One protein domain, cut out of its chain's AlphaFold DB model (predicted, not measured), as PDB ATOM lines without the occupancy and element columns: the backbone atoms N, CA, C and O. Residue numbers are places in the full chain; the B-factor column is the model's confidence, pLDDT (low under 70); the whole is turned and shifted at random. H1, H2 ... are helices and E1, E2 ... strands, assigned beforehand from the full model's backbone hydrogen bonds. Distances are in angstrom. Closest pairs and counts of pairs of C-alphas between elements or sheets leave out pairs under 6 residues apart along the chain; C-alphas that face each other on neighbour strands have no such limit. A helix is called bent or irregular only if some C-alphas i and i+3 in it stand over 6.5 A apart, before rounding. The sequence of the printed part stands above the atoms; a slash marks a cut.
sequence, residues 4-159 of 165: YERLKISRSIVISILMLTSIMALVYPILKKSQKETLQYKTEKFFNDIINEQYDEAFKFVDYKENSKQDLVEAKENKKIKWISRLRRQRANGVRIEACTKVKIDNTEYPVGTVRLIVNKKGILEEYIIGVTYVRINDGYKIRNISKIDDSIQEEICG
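This is residues 4 to 159 of the 165 residues of an uncharacterized protein of Clostridium sp. CT4 (UniProt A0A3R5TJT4). A curled sheet of four strands, E1 to E4, wraps round the second arm of one long bent helix, H1b, while residues 4 to 30 of that helix stick out from this body as a long arm. The short H2 sits between H1b and H3, H3 slants away from the sheet with the free residues 67 to 74 at its far end, and the small H4 packs on the sheet. The printed part has 156 residues with four named helices and four named strands, in the order H1 H2 H3 E1 E2 E3 E4 H4; the class is mixed, and the sheet, E1 - E2 - E3 - E4, is antiparallel. The whole is loose, with a radius of gyration of the C-alphas of 21.7 A, and spans 81 by 40 by 25 A, the arm making the length.

Start at the strongly twisted sheet, a meander, each strand the antiparallel neighbour of the one before: E1, residues 95 to 107, E2, 112 to 121, E3, 124 to 137, and E4, 140 to 147. Look for N 101 and O 116 at 2.9 A in the hairpin E1 and E2, N 117 and O 128 at 2.8 A in E2 and E3, and N 133 and O 145 at 2.9 A in E3 and E4. E1 bends by 75 degrees at residue 99. H1, residues 4 to 51, was assigned as one helix by its hydrogen bonds but is bent, with C-alphas 26 and 29 6.5 A apart; its arms H1a, 4 to 26, and H1b, 29 to 51, stand at a shallow tilt of 30 degrees. The sheet curls round H1b, whose closest C-alphas to E1 are those of Ile 51 and Ile 97, 5.7 A. H4, residues 152 to 157, is on the same face as H1b, two layers, helices on one face of a sheet. H2, residues 55 to 59, touches H1b at Phe 46 and Ala 58, their closest C-alphas, 4.7 A. H3, residues 72 to 92, touches H2 with residues 80 to 84 alone, closest at the C-alphas of Tyr 55 and Ile 84, 6.2 A, and only grazes the sheet with residues 87 to 91. H1a and the sheet's strands are apart. Every O i to N i+4 pair is within hydrogen-bond range in H1a, H1b and H2, against 16 of 17 in H3 and 1 of 2 in H4.

Find C-alpha 95 at (57.181, 24.977, -5.628); from there E1 runs 30.1 A, E2 26.4 A, E3 37.5 A and E4 20.9 A. Find C-alpha 4 at (-2.970, 43.986, -49.912), where H1a begins its 33.0 A; H1b covers 33.1 A and H3 30.3 A. H2 and H4 are short, and H4 ends at C-alpha 157, (50.433, 25.102, -7.429).

The two C-alphas farthest apart, those of Tyr 4 and Gly 123, are 82.4 A apart. The printed part has no cut, and the link from H2 to H3, 12 residues, is the long one. Mean pLDDT of the printed part is 82.0; look for values under 70 at residues 6 to 7, 9, 65 to 75 and 148 to 159.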
ATOM      1  N   TYR A   4      -4.268  43.845 -49.253       73.19
ATOM      2  CA  TYR A   4      -2.970  43.986 -49.912       73.19
ATOM      3  C   TYR A   4      -1.949  44.739 -49.041       73.19
ATOM      4  O   TYR A   4      -0.798  44.314 -48.930       73.19
ATOM      5  N   GLU A   5      -2.369  45.794 -48.342       70.06
ATOM      6  CA  GLU A   5      -1.526  46.528 -47.389       70.06
ATOM      7  C   GLU A   5      -1.132  45.661 -46.187       70.06
ATOM      8  O   GLU A   5       0.036  45.646 -45.795       70.06
ATOM      9  N   ARG A   6      -2.069  44.863 -45.650       66.56
ATOM     10  CA  ARG A   6      -1.781  43.888 -44.578       66.56
ATOM     11  C   ARG A   6      -0.766  42.833 -45.029       66.56
ATOM     12  O   ARG A   6       0.180  42.540 -44.296       66.56
ATOM     13  N   LEU A   7      -0.916  42.303 -46.245       67.69
ATOM     14  CA  LEU A   7       0.016  41.330 -46.825       67.69
ATOM     15  C   LEU A   7       1.413  41.929 -47.042       67.69
ATOM     16  O   LEU A   7       2.406  41.279 -46.713       67.69
ATOM     17  N   LYS A   8       1.509  43.174 -47.523       73.75
ATOM     18  CA  LYS A   8       2.784  43.885 -47.720       73.75
ATOM     19  C   LYS A   8       3.529  44.116 -46.399       73.75
ATOM     20  O   LYS A   8       4.733  43.871 -46.339       73.75
ATOM     21  N   ILE A   9       2.818  44.507 -45.337       69.88
ATOM     22  CA  ILE A   9       3.386  44.654 -43.986       69.88
ATOM     23  C   ILE A   9       3.869  43.294 -43.461       69.88
ATOM     24  O   ILE A   9       5.008  43.189 -43.011       69.88
ATOM     25  N   SER A  10       3.062  42.233 -43.596       72.69
ATOM     26  CA  SER A  10       3.447  40.886 -43.139       72.69
ATOM     27  C   SER A  10       4.706  40.358 -43.843       72.69
ATOM     28  O   SER A  10       5.606  39.841 -43.188       72.69
ATOM     29  N   ARG A  11       4.829  40.565 -45.163       73.06
ATOM     30  CA  ARG A  11       6.009  40.167 -45.947       73.06
ATOM     31  C   ARG A  11       7.250  40.959 -45.547       73.06
ATOM     32  O   ARG A  11       8.315  40.370 -45.412       73.06
ATOM     33  N   SER A  12       7.114  42.266 -45.317       76.56
ATOM     34  CA  SER A  12       8.221  43.115 -44.856       76.56
ATOM     35  C   SER A  12       8.747  42.682 -43.481       76.56
ATOM     36  O   SER A  12       9.958  42.600 -43.274       76.56
ATOM     37  N   ILE A  13       7.845  42.323 -42.559       78.81
ATOM     38  CA  ILE A  13       8.207  41.794 -41.236       78.81
ATOM     39  C   ILE A  13       8.958  40.463 -41.376       78.81
ATOM     40  O   ILE A  13      10.024  40.305 -40.786       78.81
ATOM     41  N   VAL A  14       8.455  39.532 -42.193       78.81
ATOM     42  CA  VAL A  14       9.111  38.231 -42.423       78.81
ATOM     43  C   VAL A  14      10.501  38.406 -43.041       78.81
ATOM     44  O   VAL A  14      11.455  37.799 -42.562       78.81
ATOM     45  N   ILE A  15      10.650  39.273 -44.047       82.06
ATOM     46  CA  ILE A  15      11.952  39.581 -44.659       82.06
ATOM     47  C   ILE A  15      12.907  40.185 -43.622       82.06
ATOM     48  O   ILE A  15      14.066  39.784 -43.554       82.06
ATOM     49  N   SER A  16      12.429  41.097 -42.774       78.94
ATOM     50  CA  SER A  16      13.250  41.719 -41.727       78.94
ATOM     51  C   SER A  16      13.728  40.699 -40.690       78.94
ATOM     52  O   SER A  16      14.899  40.713 -40.312       78.94
ATOM     53  N   ILE A  17      12.859  39.770 -40.275       82.12
ATOM     54  CA  ILE A  17      13.219  38.670 -39.369       82.12
ATOM     55  C   ILE A  17      14.253  37.749 -40.026       82.12
ATOM     56  O   ILE A  17      15.249  37.419 -39.387       82.12
ATOM     57  N   LEU A  18      14.067  37.375 -41.296       80.31
ATOM     58  CA  LEU A  18      15.016  36.533 -42.036       80.31
ATOM     59  C   LEU A  18      16.386  37.205 -42.210       80.31
ATOM     60  O   LEU A  18      17.419  36.544 -42.102       80.31
ATOM     61  N   MET A  19      16.415  38.517 -42.442       82.44
ATOM     62  CA  MET A  19      17.662  39.283 -42.511       82.44
ATOM     63  C   MET A  19      18.359  39.329 -41.147       82.44
ATOM     64  O   MET A  19      19.560  39.078 -41.070       82.44
ATOM     65  N   LEU A  20      17.614  39.570 -40.063       81.19
ATOM     66  CA  LEU A  20      18.143  39.546 -38.696       81.19
ATOM     67  C   LEU A  20      18.725  38.179 -38.328       81.19
ATOM     68  O   LEU A  20      19.844  38.114 -37.825       81.19
ATOM     69  N   THR A  21      18.014  37.083 -38.601       80.06
ATOM     70  CA  THR A  21      18.517  35.733 -38.303       80.06
ATOM     71  C   THR A  21      19.737  35.381 -39.149       80.06
ATOM     72  O   THR A  21      20.678  34.791 -38.624       80.06
ATOM     73  N   SER A  22      19.776  35.801 -40.417       79.25
ATOM     74  CA  SER A  22      20.931  35.596 -41.305       79.25
ATOM     75  C   SER A  22      22.165  36.375 -40.837       79.25
ATOM     76  O   SER A  22      23.264  35.822 -40.785       79.25
ATOM     77  N   ILE A  23      21.992  37.635 -40.422       81.56
ATOM     78  CA  ILE A  23      23.071  38.448 -39.839       81.56
ATOM     79  C   ILE A  23      23.556  37.813 -38.532       81.56
ATOM     80  O   ILE A  23      24.760  37.658 -38.332       81.56
ATOM     81  N   MET A  24      22.641  37.382 -37.663       77.38
ATOM     82  CA  MET A  24      22.999  36.711 -36.412       77.38
ATOM     83  C   MET A  24      23.754  35.401 -36.659       77.38
ATOM     84  O   MET A  24      24.731  35.133 -35.963       77.38
ATOM     85  N   ALA A  25      23.373  34.617 -37.670       79.81
ATOM     86  CA  ALA A  25      24.074  33.390 -38.046       79.81
ATOM     87  C   ALA A  25      25.516  33.646 -38.525       79.81
ATOM     88  O   ALA A  25      26.393  32.822 -38.275       79.81
ATOM     89  N   LEU A  26      25.778  34.794 -39.159       79.62
ATOM     90  CA  LEU A  26      27.120  35.202 -39.588       79.62
ATOM     91  C   LEU A  26      27.961  35.770 -38.436       79.62
ATOM     92  O   LEU A  26      29.145  35.461 -38.314       79.62
ATOM     93  N   VAL A  27      27.357  36.588 -37.573       80.31
ATOM     94  CA  VAL A  27      28.065  37.299 -36.494       80.31
ATOM     95  C   VAL A  27      28.348  36.383 -35.300       80.31
ATOM     96  O   VAL A  27      29.402  36.483 -34.670       80.31
ATOM     97  N   TYR A  28      27.447  35.452 -34.985       77.81
ATOM     98  CA  TYR A  28      27.546  34.615 -33.788       77.81
ATOM     99  C   TYR A  28      28.804  33.719 -33.733       77.81
ATOM    100  O   TYR A  28      29.464  33.696 -32.688       77.81
ATOM    101  N   PRO A  29      29.226  33.031 -34.817       79.75
ATOM    102  CA  PRO A  29      30.488  32.289 -34.832       79.75
ATOM    103  C   PRO A  29      31.718  33.185 -34.628       79.75
ATOM    104  O   PRO A  29      32.656  32.789 -33.936       79.75
ATOM    105  N   ILE A  30      31.701  34.401 -35.188       81.56
ATOM    106  CA  ILE A  30      32.789  35.385 -35.057       81.56
ATOM    107  C   ILE A  30      32.912  35.833 -33.599       81.56
ATOM    108  O   ILE A  30      34.011  35.827 -33.041       81.56
ATOM    109  N   LEU A  31      31.782  36.135 -32.949       79.50
ATOM    110  CA  LEU A  31      31.743  36.479 -31.527       79.50
ATOM    111  C   LEU A  31      32.268  35.335 -30.649       79.50
ATOM    112  O   LEU A  31      33.095  35.573 -29.770       79.50
ATOM    113  N   LYS A  32      31.862  34.084 -30.915       78.38
ATOM    114  CA  LYS A  32      32.369  32.909 -30.181       78.38
ATOM    115  C   LYS A  32      33.876  32.728 -30.345       78.38
ATOM    116  O   LYS A  32      34.568  32.472 -29.359       78.38
ATOM    117  N   LYS A  33      34.397  32.875 -31.567       80.94
ATOM    118  CA  LYS A  33      35.838  32.783 -31.840       80.94
ATOM    119  C   LYS A  33      36.613  33.878 -31.100       80.94
ATOM    120  O   LYS A  33      37.561  33.564 -30.388       80.94
ATOM    121  N   SER A  34      36.150  35.124 -31.182       85.44
ATOM    122  CA  SER A  34      36.760  36.264 -30.485       85.44
ATOM    123  C   SER A  34      36.762  36.080 -28.962       85.44
ATOM    124  O   SER A  34      37.770  36.327 -28.296       85.44
ATOM    125  N   GLN A  35      35.665  35.574 -28.394       86.50
ATOM    126  CA  GLN A  35      35.588  35.267 -26.968       86.50
ATOM    127  C   GLN A  35      36.583  34.169 -26.574       86.50
ATOM    128  O   GLN A  35      37.254  34.286 -25.548       86.50
ATOM    129  N   LYS A  36      36.697  33.116 -27.392       90.06
ATOM    130  CA  LYS A  36      37.647  32.020 -27.183       90.06
ATOM    131  C   LYS A  36      39.089  32.528 -27.138       90.06
ATOM    132  O   LYS A  36      39.810  32.216 -26.196       90.06
ATOM    133  N   GLU A  37      39.479  33.340 -28.117       89.81
ATOM    134  CA  GLU A  37      40.813  33.949 -28.207       89.81
ATOM    135  C   GLU A  37      41.080  34.891 -27.026       89.81
ATOM    136  O   GLU A  37      42.135  34.827 -26.400       89.81
ATOM    137  N   THR A  38      40.086  35.698 -26.646       90.69
ATOM    138  CA  THR A  38      40.182  36.601 -25.491       90.69
ATOM    139  C   THR A  38      40.401  35.834 -24.187       90.69
ATOM    140  O   THR A  38      41.239  36.217 -23.371       90.69
ATOM    141  N   LEU A  39      39.646  34.757 -23.961       92.38
ATOM    142  CA  LEU A  39      39.788  33.914 -22.772       92.38
ATOM    143  C   LEU A  39      41.136  33.196 -22.747       92.38
ATOM    144  O   LEU A  39      41.764  33.128 -21.688       92.38
ATOM    145  N   GLN A  40      41.589  32.706 -23.902       94.56
ATOM    146  CA  GLN A  40      42.897  32.081 -24.036       94.56
ATOM    147  C   GLN A  40      44.007  33.068 -23.651       94.56
ATOM    148  O   GLN A  40      44.749  32.797 -22.709       94.56
ATOM    149  N   TYR A  41      44.033  34.249 -24.277       93.69
ATOM    150  CA  TYR A  41      45.007  35.303 -23.982       93.69
ATOM    151  C   TYR A  41      45.008  35.703 -22.501       93.69
ATOM    152  O   TYR A  41      46.059  35.768 -21.870       93.69
ATOM    153  N   LYS A  42      43.828  35.936 -21.906       93.50
ATOM    154  CA  LYS A  42      43.718  36.305 -20.483       93.50
ATOM    155  C   LYS A  42      44.277  35.230 -19.554       93.50
ATOM    156  O   LYS A  42      44.852  35.554 -18.521       93.50
ATOM    157  N   THR A  43      44.106  33.964 -19.914       94.94
ATOM    158  CA  THR A  43      44.584  32.832 -19.110       94.94
ATOM    159  C   THR A  43      46.091  32.656 -19.246       94.94
ATOM    160  O   THR A  43      46.774  32.472 -18.245       94.94
ATOM    161  N   GLU A  44      46.625  32.777 -20.463       95.81
ATOM    162  CA  GLU A  44      48.072  32.803 -20.705       95.81
ATOM    163  C   GLU A  44      48.722  33.955 -19.933       95.81
ATOM    164  O   GLU A  44      49.692  33.745 -19.207       95.81
ATOM    165  N   LYS A  45      48.133  35.156 -20.013       96.44
ATOM    166  CA  LYS A  45      48.599  36.338 -19.285       96.44
ATOM    167  C   LYS A  45      48.570  36.124 -17.771       96.44
ATOM    168  O   LYS A  45      49.578  36.370 -17.128       96.44
ATOM    169  N   PHE A  46      47.481  35.583 -17.226       95.62
ATOM    170  CA  PHE A  46      47.374  35.244 -15.806       95.62
ATOM    171  C   PHE A  46      48.520  34.341 -15.317       95.62
ATOM    172  O   PHE A  46      49.162  34.656 -14.316       95.62
ATOM    173  N   PHE A  47      48.811  33.239 -16.018       95.19
ATOM    174  CA  PHE A  47      49.896  32.339 -15.610       95.19
ATOM    175  C   PHE A  47      51.276  32.963 -15.818       95.19
ATOM    176  O   PHE A  47      52.140  32.802 -14.961       95.19
ATOM    177  N   ASN A  48      51.476  33.710 -16.904       96.44
ATOM    178  CA  ASN A  48      52.721  34.440 -17.135       96.44
ATOM    179  C   ASN A  48      52.973  35.490 -16.047       96.44
ATOM    180  O   ASN A  48      54.107  35.651 -15.608       96.44
ATOM    181  N   ASP A  49      51.932  36.163 -15.566       96.50
ATOM    182  CA  ASP A  49      52.047  37.119 -14.467       96.50
ATOM    183  C   ASP A  49      52.428  36.408 -13.156       96.50
ATOM    184  O   ASP A  49      53.254  36.923 -12.409       96.50
ATOM    185  N   ILE A  50      51.938  35.187 -12.900       94.69
ATOM    186  CA  ILE A  50      52.393  34.368 -11.757       94.69
ATOM    187  C   ILE A  50      53.862  33.941 -11.914       94.69
ATOM    188  O   ILE A  50      54.631  34.050 -10.958       94.69
ATOM    189  N   ILE A  51      54.260  33.465 -13.100       94.88
ATOM    190  CA  ILE A  51      55.638  33.026 -13.397       94.88
ATOM    191  C   ILE A  51      56.626  34.176 -13.155       94.88
ATOM    192  O   ILE A  51      57.646  33.986 -12.487       94.88
ATOM    193  N   ASN A  52      56.266  35.373 -13.630       96.25
ATOM    194  CA  ASN A  52      57.043  36.610 -13.514       96.25
ATOM    195  C   ASN A  52      56.856  37.340 -12.171       96.25
ATOM    196  O   ASN A  52      57.299  38.478 -12.028       96.25
ATOM    197  N   GLU A  53      56.189  36.718 -11.195       94.38
ATOM    198  CA  GLU A  53      55.960  37.264  -9.850       94.38
ATOM    199  C   GLU A  53      55.154  38.583  -9.812       94.38
ATOM    200  O   GLU A  53      55.122  39.285  -8.800       94.38
ATOM    201  N   GLN A  54      54.429  38.896 -10.887       96.38
ATOM    202  CA  GLN A  54      53.495  40.017 -11.013       96.38
ATOM    203  C   GLN A  54      52.126  39.652 -10.407       96.38
ATOM    204  O   GLN A  54      51.089  39.711 -11.068       96.38
ATOM    205  N   TYR A  55      52.106  39.240  -9.134       92.31
ATOM    206  CA  TYR A  55      50.910  38.654  -8.512       92.31
ATOM    207  C   TYR A  55      49.710  39.611  -8.443       92.31
ATOM    208  O   TYR A  55      48.569  39.173  -8.574       92.31
ATOM    209  N   ASP A  56      49.945  40.914  -8.275       92.56
ATOM    210  CA  ASP A  56      48.894  41.936  -8.316       92.56
ATOM    211  C   ASP A  56      48.197  42.009  -9.683       92.56
ATOM    212  O   ASP A  56      46.977  42.167  -9.749       92.56
ATOM    213  N   GLU A  57      48.957  41.852 -10.771       94.50
ATOM    214  CA  GLU A  57      48.426  41.813 -12.136       94.50
ATOM    215  C   GLU A  57      47.658  40.513 -12.380       94.50
ATOM    216  O   GLU A  57      46.509  40.554 -12.832       94.50
ATOM    217  N   ALA A  58      48.217  39.376 -11.952       92.81
ATOM    218  CA  ALA A  58      47.540  38.084 -12.012       92.81
ATOM    219  C   ALA A  58      46.189  38.113 -11.269       92.81
ATOM    220  O   ALA A  58      45.170  37.634 -11.772       92.81
ATOM    221  N   PHE A  59      46.137  38.748 -10.097       90.25
ATOM    222  CA  PHE A  59      44.925  38.824  -9.284       90.25
ATOM    223  C   PHE A  59      43.747  39.509  -9.998       90.25
ATOM    224  O   PHE A  59      42.584  39.196  -9.727       90.25
ATOM    225  N   LYS A  60      44.002  40.416 -10.954       90.06
ATOM    226  CA  LYS A  60      42.940  41.123 -11.698       90.06
ATOM    227  C   LYS A  60      42.028  40.163 -12.469       90.06
ATOM    228  O   LYS A  60      40.832  40.449 -12.620       90.06
ATOM    229  N   PHE A  61      42.567  39.023 -12.903       90.62
ATOM    230  CA  PHE A  61      41.852  38.005 -13.674       90.62
ATOM    231  C   PHE A  61      40.970  37.087 -12.823       90.62
ATOM    232  O   PHE A  61      40.159  36.355 -13.387       90.62
ATOM    233  N   VAL A  62      41.086  37.128 -11.496       87.81
ATOM    234  CA  VAL A  62      40.455  36.163 -10.591       87.81
ATOM    235  C   VAL A  62      39.077  36.642 -10.104       87.81
ATOM    236  O   VAL A  62      38.878  37.821  -9.784       87.81
ATOM    237  N   ASP A  63      38.104  35.727 -10.074       84.19
ATOM    238  CA  ASP A  63      36.813  35.881  -9.396       84.19
ATOM    239  C   ASP A  63      36.976  35.542  -7.917       84.19
ATOM    240  O   ASP A  63      37.251  34.398  -7.558       84.19
ATOM    241  N   TYR A  64      36.742  36.527  -7.057       70.88
ATOM    242  CA  TYR A  64      36.576  36.294  -5.633       70.88
ATOM    243  C   TYR A  64      35.098  36.405  -5.307       70.88
ATOM    244  O   TYR A  64      34.551  37.503  -5.232       70.88
ATOM    245  N   LYS A  65      34.458  35.251  -5.096       63.16
ATOM    246  CA  LYS A  65      33.071  35.178  -4.637       63.16
ATOM    247  C   LYS A  65      32.953  35.940  -3.306       63.16
ATOM    248  O   LYS A  65      33.684  35.661  -2.347       63.16
ATOM    249  N   GLU A  66      32.060  36.921  -3.254       55.91
ATOM    250  CA  GLU A  66      31.739  37.688  -2.048       55.91
ATOM    251  C   GLU A  66      30.285  37.424  -1.663       55.91
ATOM    252  O   GLU A  66      29.376  37.573  -2.476       55.91
ATOM    253  N   ASN A  67      30.081  36.976  -0.423       51.97
ATOM    254  CA  ASN A  67      28.766  36.603   0.094       51.97
ATOM    255  C   ASN A  67      27.969  37.810   0.634       51.97
ATOM    256  O   ASN A  67      26.801  37.646   0.970       51.97
ATOM    257  N   SER A  68      28.543  39.018   0.712       51.25
ATOM    258  CA  SER A  68      27.829  40.213   1.186       51.25
ATOM    259  C   SER A  68      28.403  41.512   0.603       51.25
ATOM    260  O   SER A  68      29.592  41.617   0.318       51.25
ATOM    261  N   LYS A  69      27.526  42.507   0.392       56.94
ATOM    262  CA  LYS A  69      27.824  43.788  -0.279       56.94
ATOM    263  C   LYS A  69      28.420  44.872   0.634       56.94
ATOM    264  O   LYS A  69      28.694  45.959   0.139       56.94
ATOM    265  N   GLN A  70      28.576  44.629   1.936       51.50
ATOM    266  CA  GLN A  70      28.802  45.718   2.896       51.50
ATOM    267  C   GLN A  70      30.287  46.089   3.123       51.50
ATOM    268  O   GLN A  70      30.539  47.253   3.394       51.50
ATOM    269  N   ASP A  71      31.257  45.189   2.881       51.84
ATOM    270  CA  ASP A  71      32.703  45.416   3.149       51.84
ATOM    271  C   ASP A  71      33.613  45.108   1.934       51.84
ATOM    272  O   ASP A  71      34.686  44.511   2.040       51.84
ATOM    273  N   LEU A  72      33.163  45.486   0.733       59.09
ATOM    274  CA  LEU A  72      33.687  44.992  -0.554       59.09
ATOM    275  C   LEU A  72      35.163  45.327  -0.847       59.09
ATOM    276  O   LEU A  72      35.834  44.588  -1.561       59.09
ATOM    277  N   VAL A  73      35.685  46.455  -0.359       64.12
ATOM    278  CA  VAL A  73      37.054  46.883  -0.711       64.12
ATOM    279  C   VAL A  73      38.082  46.249   0.222       64.12
ATOM    280  O   VAL A  73      39.054  45.652  -0.241       64.12
ATOM    281  N   GLU A  74      37.841  46.318   1.529       61.00
ATOM    282  CA  GLU A  74      38.754  45.783   2.540       61.00
ATOM    283  C   GLU A  74      38.782  44.247   2.525       61.00
ATOM    284  O   GLU A  74      39.855  43.639   2.577       61.00
ATOM    285  N   ALA A  75      37.628  43.590   2.349       68.62
ATOM    286  CA  ALA A  75      37.562  42.133   2.244       68.62
ATOM    287  C   ALA A  75      38.309  41.605   1.007       68.62
ATOM    288  O   ALA A  75      39.011  40.589   1.086       68.62
ATOM    289  N   LYS A  76      38.196  42.304  -0.127       73.06
ATOM    290  CA  LYS A  76      38.896  41.959  -1.364       73.06
ATOM    291  C   LYS A  76      40.406  42.135  -1.240       73.06
ATOM    292  O   LYS A  76      41.144  41.242  -1.662       73.06
ATOM    293  N   GLU A  77      40.873  43.231  -0.641       80.69
ATOM    294  CA  GLU A  77      42.310  43.457  -0.446       80.69
ATOM    295  C   GLU A  77      42.900  42.438   0.540       80.69
ATOM    296  O   GLU A  77      43.947  41.848   0.277       80.69
ATOM    297  N   ASN A  78      42.174  42.097   1.607       82.19
ATOM    298  CA  ASN A  78      42.587  41.044   2.535       82.19
ATOM    299  C   ASN A  78      42.685  39.666   1.858       82.19
ATOM    300  O   ASN A  78      43.642  38.918   2.090       82.19
ATOM    301  N   LYS A  79      41.729  39.314   0.989       80.88
ATOM    302  CA  LYS A  79      41.776  38.071   0.195       80.88
ATOM    303  C   LYS A  79      42.951  38.063  -0.782       80.88
ATOM    304  O   LYS A  79      43.631  37.043  -0.901       80.88
ATOM    305  N   LYS A  80      43.222  39.197  -1.427       87.56
ATOM    306  CA  LYS A  80      44.386  39.392  -2.294       87.56
ATOM    307  C   LYS A  80      45.688  39.163  -1.550       87.56
ATOM    308  O   LYS A  80      46.478  38.320  -1.966       87.56
ATOM    309  N   ILE A  81      45.876  39.834  -0.416       88.56
ATOM    310  CA  ILE A  81      47.064  39.677   0.428       88.56
ATOM    311  C   ILE A  81      47.248  38.205   0.816       88.56
ATOM    312  O   ILE A  81      48.341  37.658   0.653       88.56
ATOM    313  N   LYS A  82      46.179  37.528   1.258       85.75
ATOM    314  CA  LYS A  82      46.220  36.097   1.599       85.75
ATOM    315  C   LYS A  82      46.636  35.238   0.406       85.75
ATOM    316  O   LYS A  82      47.554  34.432   0.548       85.75
ATOM    317  N   TRP A  83      46.024  35.416  -0.760       87.19
ATOM    318  CA  TRP A  83      46.354  34.638  -1.955       87.19
ATOM    319  C   TRP A  83      47.801  34.858  -2.419       87.19
ATOM    320  O   TRP A  83      48.541  33.890  -2.599       87.19
ATOM    321  N   ILE A  84      48.248  36.114  -2.494       91.25
ATOM    322  CA  ILE A  84      49.636  36.458  -2.838       91.25
ATOM    323  C   ILE A  84      50.610  35.846  -1.821       91.25
ATOM    324  O   ILE A  84      51.645  35.297  -2.201       91.25
ATOM    325  N   SER A  85      50.281  35.887  -0.526       89.75
ATOM    326  CA  SER A  85      51.122  35.289   0.517       89.75
ATOM    327  C   SER A  85      51.260  33.769   0.367       89.75
ATOM    328  O   SER A  85      52.348  33.236   0.590       89.75
ATOM    329  N   ARG A  86      50.195  33.072  -0.067       88.19
ATOM    330  CA  ARG A  86      50.229  31.630  -0.359       88.19
ATOM    331  C   ARG A  86      51.158  31.340  -1.538       88.19
ATOM    332  O   ARG A  86      52.039  30.499  -1.395       88.19
ATOM    333  N   LEU A  87      51.043  32.087  -2.639       89.38
ATOM    334  CA  LEU A  87      51.930  31.938  -3.803       89.38
ATOM    335  C   LEU A  87      53.405  32.159  -3.443       89.38
ATOM    336  O   LEU A  87      54.260  31.339  -3.779       89.38
ATOM    337  N   ARG A  88      53.704  33.229  -2.695       92.00
ATOM    338  CA  ARG A  88      55.067  33.514  -2.221       92.00
ATOM    339  C   ARG A  88      55.611  32.395  -1.334       92.00
ATOM    340  O   ARG A  88      56.770  32.017  -1.475       92.00
ATOM    341  N   ARG A  89      54.777  31.836  -0.449       91.81
ATOM    342  CA  ARG A  89      55.153  30.707   0.412       91.81
ATOM    343  C   ARG A  89      55.460  29.448  -0.398       91.81
ATOM    344  O   ARG A  89      56.472  28.811  -0.126       91.81
ATOM    345  N   GLN A  90      54.634  29.105  -1.389       87.50
ATOM    346  CA  GLN A  90      54.896  27.948  -2.253       87.50
ATOM    347  C   GLN A  90      56.228  28.102  -2.989       87.50
ATOM    348  O   GLN A  90      57.068  27.202  -2.940       87.50
ATOM    349  N   ARG A  91      56.486  29.290  -3.547       89.69
ATOM    350  CA  ARG A  91      57.755  29.598  -4.217       89.69
ATOM    351  C   ARG A  91      58.953  29.463  -3.276       89.69
ATOM    352  O   ARG A  91      59.936  28.826  -3.644       89.69
ATOM    353  N   ALA A  92      58.855  29.995  -2.055       90.69
ATOM    354  CA  ALA A  92      59.893  29.853  -1.029       90.69
ATOM    355  C   ALA A  92      60.126  28.386  -0.615       90.69
ATOM    356  O   ALA A  92      61.254  28.001  -0.320       90.69
ATOM    357  N   ASN A  93      59.086  27.550  -0.668       91.44
ATOM    358  CA  ASN A  93      59.165  26.107  -0.428       91.44
ATOM    359  C   ASN A  93      59.691  25.307  -1.638       91.44
ATOM    360  O   ASN A  93      59.702  24.072  -1.602       91.44
ATOM    361  N   GLY A  94      60.115  25.990  -2.706       89.25
ATOM    362  CA  GLY A  94      60.630  25.380  -3.927       89.25
ATOM    363  C   GLY A  94      59.549  24.896  -4.891       89.25
ATOM    364  O   GLY A  94      59.875  24.136  -5.796       89.25
ATOM    365  N   VAL A  95      58.286  25.298  -4.714       89.88
ATOM    366  CA  VAL A  95      57.181  24.977  -5.628       89.88
ATOM    367  C   VAL A  95      56.839  26.204  -6.465       89.88
ATOM    368  O   VAL A  95      56.355  27.208  -5.941       89.88
ATOM    369  N   ARG A  96      57.087  26.155  -7.775       91.62
ATOM    370  CA  ARG A  96      56.793  27.280  -8.675       91.62
ATOM    371  C   ARG A  96      56.445  26.828 -10.083       91.62
ATOM    372  O   ARG A  96      56.961  25.831 -10.576       91.62
ATOM    373  N   ILE A  97      55.596  27.603 -10.742       92.62
ATOM    374  CA  ILE A  97      55.307  27.438 -12.166       92.62
ATOM    375  C   ILE A  97      56.498  28.004 -12.945       92.62
ATOM    376  O   ILE A  97      56.873  29.155 -12.737       92.62
ATOM    377  N   GLU A  98      57.088  27.191 -13.816       93.44
ATOM    378  CA  GLU A  98      58.196  27.578 -14.698       93.44
ATOM    379  C   GLU A  98      57.679  27.979 -16.085       93.44
ATOM    380  O   GLU A  98      58.218  28.886 -16.713       93.44
ATOM    381  N   ALA A  99      56.618  27.324 -16.572       93.25
ATOM    382  CA  ALA A  99      56.050  27.626 -17.883       93.25
ATOM    383  C   ALA A  99      54.550  27.331 -17.969       93.25
ATOM    384  O   ALA A  99      54.055  26.370 -17.380       93.25
ATOM    385  N   CYS A 100      53.849  28.123 -18.781       94.12
ATOM    386  CA  CYS A 100      52.513  27.832 -19.294       94.12
ATOM    387  C   CYS A 100      52.647  27.485 -20.780       94.12
ATOM    388  O   CYS A 100      52.882  28.363 -21.607       94.12
ATOM    389  N   THR A 101      52.578  26.198 -21.123       91.56
ATOM    390  CA  THR A 101      52.945  25.713 -22.466       91.56
ATOM    391  C   THR A 101      51.765  25.670 -23.423       91.56
ATOM    392  O   THR A 101      51.944  25.726 -24.640       91.56
ATOM    393  N   LYS A 102      50.543  25.548 -22.895       92.62
ATOM    394  CA  LYS A 102      49.335  25.482 -23.713       92.62
ATOM    395  C   LYS A 102      48.114  25.911 -22.926       92.62
ATOM    396  O   LYS A 102      47.870  25.378 -21.850       92.62
ATOM    397  N   VAL A 103      47.290  26.763 -23.525       94.12
ATOM    398  CA  VAL A 103      45.935  27.059 -23.060       94.12
ATOM    399  C   VAL A 103      44.951  26.684 -24.160       94.12
ATOM    400  O   VAL A 103      45.128  27.028 -25.326       94.12
ATOM    401  N   LYS A 104      43.896  25.958 -23.799       92.75
ATOM    402  CA  LYS A 104      42.804  25.603 -24.703       92.75
ATOM    403  C   LYS A 104      41.487  25.941 -24.032       92.75
ATOM    404  O   LYS A 104      41.235  25.486 -22.929       92.75
ATOM    405  N   ILE A 105      40.632  26.689 -24.716       91.75
ATOM    406  CA  ILE A 105      39.257  26.936 -24.272       91.75
ATOM    407  C   ILE A 105      38.338  25.915 -24.955       91.75
ATOM    408  O   ILE A 105      38.288  25.842 -26.190       91.75
ATOM    409  N   ASP A 106      37.656  25.105 -24.149       84.75
ATOM    410  CA  ASP A 106      36.857  23.958 -24.592       84.75
ATOM    411  C   ASP A 106      35.384  24.334 -24.832       84.75
ATOM    412  O   ASP A 106      34.762  23.814 -25.755       84.75
ATOM    413  N   ASN A 107      34.847  25.295 -24.075       77.88
ATOM    414  CA  ASN A 107      33.496  25.841 -24.248       77.88
ATOM    415  C   ASN A 107      33.526  27.373 -24.058       77.88
ATOM    416  O   ASN A 107      34.382  27.881 -23.340       77.88
ATOM    417  N   THR A 108      32.628  28.120 -24.707       76.62
ATOM    418  CA  THR A 108      32.487  29.584 -24.559       76.62
ATOM    419  C   THR A 108      31.160  30.008 -23.918       76.62
ATOM    420  O   THR A 108      31.051  31.134 -23.441       76.62
ATOM    421  N   GLU A 109      30.152  29.136 -23.895       73.94
ATOM    422  CA  GLU A 109      28.841  29.397 -23.284       73.94
ATOM    423  C   GLU A 109      28.899  29.232 -21.761       73.94
ATOM    424  O   GLU A 109      28.531  30.140 -21.016       73.94
ATOM    425  N   TYR A 110      29.504  28.129 -21.317       77.12
ATOM    426  CA  TYR A 110      29.958  27.906 -19.946       77.12
ATOM    427  C   TYR A 110      31.468  27.765 -19.997       77.12
ATOM    428  O   TYR A 110      31.958  26.650 -20.202       77.12
ATOM    429  N   PRO A 111      32.222  28.878 -19.951       81.25
ATOM    430  CA  PRO A 111      33.598  28.789 -20.346       81.25
ATOM    431  C   PRO A 111      34.376  27.908 -19.388       81.25
ATOM    432  O   PRO A 111      34.353  28.089 -18.168       81.25
ATOM    433  N   VAL A 112      35.052  26.947 -19.995       87.00
ATOM    434  CA  VAL A 112      35.979  26.025 -19.359       87.00
ATOM    435  C   VAL A 112      37.168  25.875 -20.288       87.00
ATOM    436  O   VAL A 112      37.024  25.912 -21.516       87.00
ATOM    437  N   GLY A 113      38.347  25.758 -19.704       88.81
ATOM    438  CA  GLY A 113      39.578  25.582 -20.442       88.81
ATOM    439  C   GLY A 113      40.500  24.589 -19.771       88.81
ATOM    440  O   GLY A 113      40.390  24.312 -18.582       88.81
ATOM    441  N   THR A 114      41.427  24.074 -20.558       91.31
ATOM    442  CA  THR A 114      42.497  23.194 -20.123       91.31
ATOM    443  C   THR A 114      43.825  23.914 -20.310       91.31
ATOM    444  O   THR A 114      44.087  24.468 -21.383       91.31
ATOM    445  N   VAL A 115      44.676  23.891 -19.290       92.94
ATOM    446  CA  VAL A 115      46.003  24.511 -19.312       92.94
ATOM    447  C   VAL A 115      47.071  23.470 -19.017       92.94
ATOM    448  O   VAL A 115      46.879  22.605 -18.165       92.94
ATOM    449  N   ARG A 116      48.192  23.544 -19.735       93.19
ATOM    450  CA  ARG A 116      49.398  22.763 -19.461       93.19
ATOM    451  C   ARG A 116      50.454  23.646 -18.823       93.19
ATOM    452  O   ARG A 116      50.826  24.674 -19.390       93.19
ATOM    453  N   LEU A 117      50.921  23.228 -17.655       93.31
ATOM    454  CA  LEU A 117      51.936  23.915 -16.874       93.31
ATOM    455  C   LEU A 117      53.150  23.015 -16.682       93.31
ATOM    456  O   LEU A 117      52.994  21.818 -16.462       93.31
ATOM    457  N   ILE A 118      54.336  23.609 -16.686       93.44
ATOM    458  CA  ILE A 118      55.554  22.989 -16.163       93.44
ATOM    459  C   ILE A 118      55.786  23.581 -14.783       93.44
ATOM    460  O   ILE A 118      55.888  24.802 -14.641       93.44
ATOM    461  N   VAL A 119      55.831  22.730 -13.767       92.44
ATOM    462  CA  VAL A 119      55.997  23.132 -12.371       92.44
ATOM    463  C   VAL A 119      57.268  22.507 -11.830       92.44
ATOM    464  O   VAL A 119      57.488  21.307 -11.956       92.44
ATOM    465  N   ASN A 120      58.096  23.335 -11.213       91.25
ATOM    466  CA  ASN A 120      59.242  22.903 -10.443       91.25
ATOM    467  C   ASN A 120      58.796  22.638  -9.008       91.25
ATOM    468  O   ASN A 120      58.280  23.542  -8.350       91.25
ATOM    469  N   LYS A 121      58.991  21.407  -8.542       92.25
ATOM    470  CA  LYS A 121      58.792  20.974  -7.163       92.25
ATOM    471  C   LYS A 121      60.135  20.572  -6.574       92.25
ATOM    472  O   LYS A 121      60.610  19.459  -6.777       92.25
ATOM    473  N   LYS A 122      60.752  21.492  -5.835       91.69
ATOM    474  CA  LYS A 122      62.016  21.284  -5.111       91.69
ATOM    475  C   LYS A 122      63.140  20.743  -6.010       91.69
ATOM    476  O   LYS A 122      63.919  19.893  -5.594       91.69
ATOM    477  N   GLY A 123      63.216  21.243  -7.242       90.31
ATOM    478  CA  GLY A 123      64.209  20.857  -8.247       90.31
ATOM    479  C   GLY A 123      63.719  19.835  -9.276       90.31
ATOM    480  O   GLY A 123      64.420  19.603 -10.257       90.31
ATOM    481  N   ILE A 124      62.529  19.255  -9.100       93.69
ATOM    482  CA  ILE A 124      61.948  18.280 -10.033       93.69
ATOM    483  C   ILE A 124      60.931  18.985 -10.930       93.69
ATOM    484  O   ILE A 124      59.994  19.605 -10.432       93.69
ATOM    485  N   LEU A 125      61.113  18.907 -12.251       93.38
ATOM    486  CA  LEU A 125      60.163  19.450 -13.222       93.38
ATOM    487  C   LEU A 125      59.074  18.424 -13.536       93.38
ATOM    488  O   LEU A 125      59.366  17.323 -13.997       93.38
ATOM    489  N   GLU A 126      57.819  18.817 -13.345       92.19
ATOM    490  CA  GLU A 126      56.643  18.005 -13.651       92.19
ATOM    491  C   GLU A 126      55.688  18.769 -14.575       92.19
ATOM    492  O   GLU A 126      55.452  19.968 -14.396       92.19
ATOM    493  N   GLU A 127      55.122  18.079 -15.571       90.94
ATOM    494  CA  GLU A 127      54.040  18.629 -16.391       90.94
ATOM    495  C   GLU A 127      52.687  18.353 -15.727       90.94
ATOM    496  O   GLU A 127      52.375  17.228 -15.331       90.94
ATOM    497  N   TYR A 128      51.845  19.381 -15.665       88.12
ATOM    498  CA  TYR A 128      50.486  19.279 -15.168       88.12
ATOM    499  C   TYR A 128      49.469  19.796 -16.164       88.12
ATOM    500  O   TYR A 128      49.608  20.879 -16.726       88.12
ATOM    501  N   ILE A 129      48.393  19.028 -16.310       89.25
ATOM    502  CA  ILE A 129      47.196  19.422 -17.038       89.25
ATOM    503  C   ILE A 129      46.141  19.821 -16.006       89.25
ATOM    504  O   ILE A 129      45.762  19.010 -15.160       89.25
ATOM    505  N   ILE A 130      45.695  21.072 -16.063       87.50
ATOM    506  CA  ILE A 130      44.725  21.658 -15.131       87.50
ATOM    507  C   ILE A 130      43.494  22.160 -15.885       87.50
ATOM    508  O   ILE A 130      43.592  22.612 -17.026       87.50
ATOM    509  N   GLY A 131      42.338  22.088 -15.238       88.00
ATOM    510  CA  GLY A 131      41.099  22.712 -15.674       88.00
ATOM    511  C   GLY A 131      40.966  24.122 -15.105       88.00
ATOM    512  O   GLY A 131      41.290  24.377 -13.946       88.00
ATOM    513  N   VAL A 132      40.462  25.041 -15.918       89.62
ATOM    514  CA  VAL A 132      40.161  26.422 -15.546       89.62
ATOM    515  C   VAL A 132      38.693  26.675 -15.840       89.62
ATOM    516  O   VAL A 132      38.236  26.471 -16.964       89.62
ATOM    517  N   THR A 133      37.941  27.118 -14.838       88.75
ATOM    518  CA  THR A 133      36.545  27.533 -15.013       88.75
ATOM    519  C   THR A 133      36.435  29.040 -14.896       88.75
ATOM    520  O   THR A 133      37.176  29.679 -14.142       88.75
ATOM    521  N   TYR A 134      35.495  29.616 -15.638       89.00
ATOM    522  CA  TYR A 134      35.291  31.056 -15.671       89.00
ATOM    523  C   TYR A 134      33.881  31.406 -15.217       89.00
ATOM    524  O   TYR A 134      32.935  30.635 -15.376       89.00
ATOM    525  N   VAL A 135      33.725  32.621 -14.710       86.44
ATOM    526  CA  VAL A 135      32.416  33.241 -14.538       86.44
ATOM    527  C   VAL A 135      32.371  34.592 -15.217       86.44
ATOM    528  O   VAL A 135      33.377  35.292 -15.309       86.44
ATOM    529  N   ARG A 136      31.179  34.964 -15.674       84.75
ATOM    530  CA  ARG A 136      30.886  36.310 -16.135       84.75
ATOM    531  C   ARG A 136      30.602  37.231 -14.945       84.75
ATOM    532  O   ARG A 136      29.661  36.993 -14.194       84.75
ATOM    533  N   ILE A 137      31.403  38.280 -14.798       80.12
ATOM    534  CA  ILE A 137      31.216  39.362 -13.829       80.12
ATOM    535  C   ILE A 137      31.163  40.664 -14.617       80.12
ATOM    536  O   ILE A 137      32.140  41.025 -15.277       80.12
ATOM    537  N   ASN A 138      30.036  41.371 -14.536       75.19
ATOM    538  CA  ASN A 138      29.762  42.561 -15.345       75.19
ATOM    539  C   ASN A 138      30.041  42.268 -16.840       75.19
ATOM    540  O   ASN A 138      29.530  41.290 -17.396       75.19
ATOM    541  N   ASP A 139      30.910  43.065 -17.464       71.88
ATOM    542  CA  ASP A 139      31.232  42.997 -18.892       71.88
ATOM    543  C   ASP A 139      32.368  42.019 -19.237       71.88
ATOM    544  O   ASP A 139      32.814  41.955 -20.383       71.88
ATOM    545  N   GLY A 140      32.868  41.242 -18.269       82.06
ATOM    546  CA  GLY A 140      34.041  40.394 -18.467       82.06
ATOM    547  C   GLY A 140      33.934  39.006 -17.852       82.06
ATOM    548  O   GLY A 140      33.166  38.753 -16.930       82.06
ATOM    549  N   TYR A 141      34.763  38.093 -18.351       88.12
ATOM    550  CA  TYR A 141      34.994  36.803 -17.713       88.12
ATOM    551  C   TYR A 141      36.201  36.862 -16.780       88.12
ATOM    552  O   TYR A 141      37.224  37.464 -17.127       88.12
ATOM    553  N   LYS A 142      36.072  36.202 -15.632       89.12
ATOM    554  CA  LYS A 142      37.118  36.012 -14.629       89.12
ATOM    555  C   LYS A 142      37.324  34.535 -14.328       89.12
ATOM    556  O   LYS A 142      36.372  33.759 -14.399       89.12
ATOM    557  N   ILE A 143      38.551  34.163 -13.982       89.50
ATOM    558  CA  ILE A 143      38.925  32.816 -13.553       89.50
ATOM    559  C   ILE A 143      38.312  32.566 -12.180       89.50
ATOM    560  O   ILE A 143      38.649  33.243 -11.213       89.50
ATOM    561  N   ARG A 144      37.408  31.595 -12.104       83.88
ATOM    562  CA  ARG A 144      36.732  31.197 -10.872       83.88
ATOM    563  C   ARG A 144      37.455  30.079 -10.163       83.88
ATOM    564  O   ARG A 144      37.628  30.141  -8.955       83.88
ATOM    565  N   ASN A 145      37.826  29.038 -10.891       81.06
ATOM    566  CA  ASN A 145      38.505  27.906 -10.291       81.06
ATOM    567  C   ASN A 145      39.630  27.427 -11.192       81.06
ATOM    568  O   ASN A 145      39.508  27.462 -12.416       81.06
ATOM    569  N   ILE A 146      40.692  26.952 -10.556       80.69
ATOM    570  CA  ILE A 146      41.763  26.198 -11.189       80.69
ATOM    571  C   ILE A 146      41.780  24.864 -10.473       80.69
ATOM    572  O   ILE A 146      42.252  24.790  -9.348       80.69
ATOM    573  N   SER A 147      41.235  23.829 -11.082       71.31
ATOM    574  CA  SER A 147      41.228  22.500 -10.488       71.31
ATOM    575  C   SER A 147      42.144  21.605 -11.300       71.31
ATOM    576  O   SER A 147      42.149  21.642 -12.531       71.31
ATOM    577  N   LYS A 148      42.907  20.746 -10.633       59.81
ATOM    578  CA  LYS A 148      43.310  19.513 -11.300       59.81
ATOM    579  C   LYS A 148      42.090  18.589 -11.375       59.81
ATOM    580  O   LYS A 148      41.023  18.886 -10.849       59.81
ATOM    581  N   ILE A 149      42.287  17.422 -11.969       51.41
ATOM    582  CA  ILE A 149      41.427  16.254 -11.737       51.41
ATOM    583  C   ILE A 149      41.457  15.834 -10.227       51.41
ATOM    584  O   ILE A 149      40.695  14.970  -9.821       51.41
ATOM    585  N   ASP A 150      42.286  16.489  -9.390       48.62
ATOM    586  CA  ASP A 150      42.504  16.295  -7.944       48.62
ATOM    587  C   ASP A 150      42.677  17.658  -7.214       48.62
ATOM    588  O   ASP A 150      43.496  18.490  -7.624       48.62
ATOM    589  N   ASP A 151      41.922  17.889  -6.135       54.97
ATOM    590  CA  ASP A 151      41.869  19.141  -5.358       54.97
ATOM    591  C   ASP A 151      43.145  19.449  -4.552       54.97
ATOM    592  O   ASP A 151      43.435  20.617  -4.275       54.97
ATOM    593  N   SER A 152      43.931  18.431  -4.185       56.09
ATOM    594  CA  SER A 152      45.141  18.600  -3.357       56.09
ATOM    595  C   SER A 152      46.226  19.434  -4.052       56.09
ATOM    596  O   SER A 152      47.013  20.131  -3.413       56.09
ATOM    597  N   ILE A 153      46.218  19.424  -5.383       57.81
ATOM    598  CA  ILE A 153      47.273  19.997  -6.218       57.81
ATOM    599  C   ILE A 153      46.980  21.460  -6.590       57.81
ATOM    600  O   ILE A 153      47.900  22.231  -6.863       57.81
ATOM    601  N   GLN A 154      45.713  21.883  -6.536       63.31
ATOM    602  CA  GLN A 154      45.342  23.293  -6.697       63.31
ATOM    603  C   GLN A 154      46.004  24.167  -5.622       63.31
ATOM    604  O   GLN A 154      46.608  25.195  -5.939       63.31
ATOM    605  N   GLU A 155      45.883  23.764  -4.354       60.41
ATOM    606  CA  GLU A 155      46.451  24.506  -3.220       60.41
ATOM    607  C   GLU A 155      47.982  24.577  -3.309       60.41
ATOM    608  O   GLU A 155      48.593  25.589  -2.964       60.41
ATOM    609  N   GLU A 156      48.598  23.518  -3.829       56.56
ATOM    610  CA  GLU A 156      50.043  23.406  -3.975       56.56
ATOM    611  C   GLU A 156      50.603  24.308  -5.090       56.56
ATOM    612  O   GLU A 156      51.655  24.916  -4.912       56.56
ATOM    613  N   ILE A 157      49.904  24.429  -6.226       58.53
ATOM    614  CA  ILE A 157      50.433  25.102  -7.429       58.53
ATOM    615  C   ILE A 157      50.073  26.588  -7.486       58.53
ATOM    616  O   ILE A 157      50.913  27.418  -7.831       58.53
ATOM    617  N   CYS A 158      48.817  26.934  -7.208       56.31
ATOM    618  CA  CYS A 158      48.302  28.290  -7.428       56.31
ATOM    619  C   CYS A 158      47.516  28.849  -6.236       56.31
ATOM    620  O   CYS A 158      46.984  29.960  -6.318       56.31
ATOM    621  N   GLY A 159      47.442  28.091  -5.137       56.41
ATOM    622  CA  GLY A 159      46.539  28.364  -4.029       56.41
ATOM    623  C   GLY A 159      45.076  28.181  -4.439       56.41
ATOM    624  O   GLY A 159      44.673  28.431  -5.581       56.41
TER     625      GLY A 159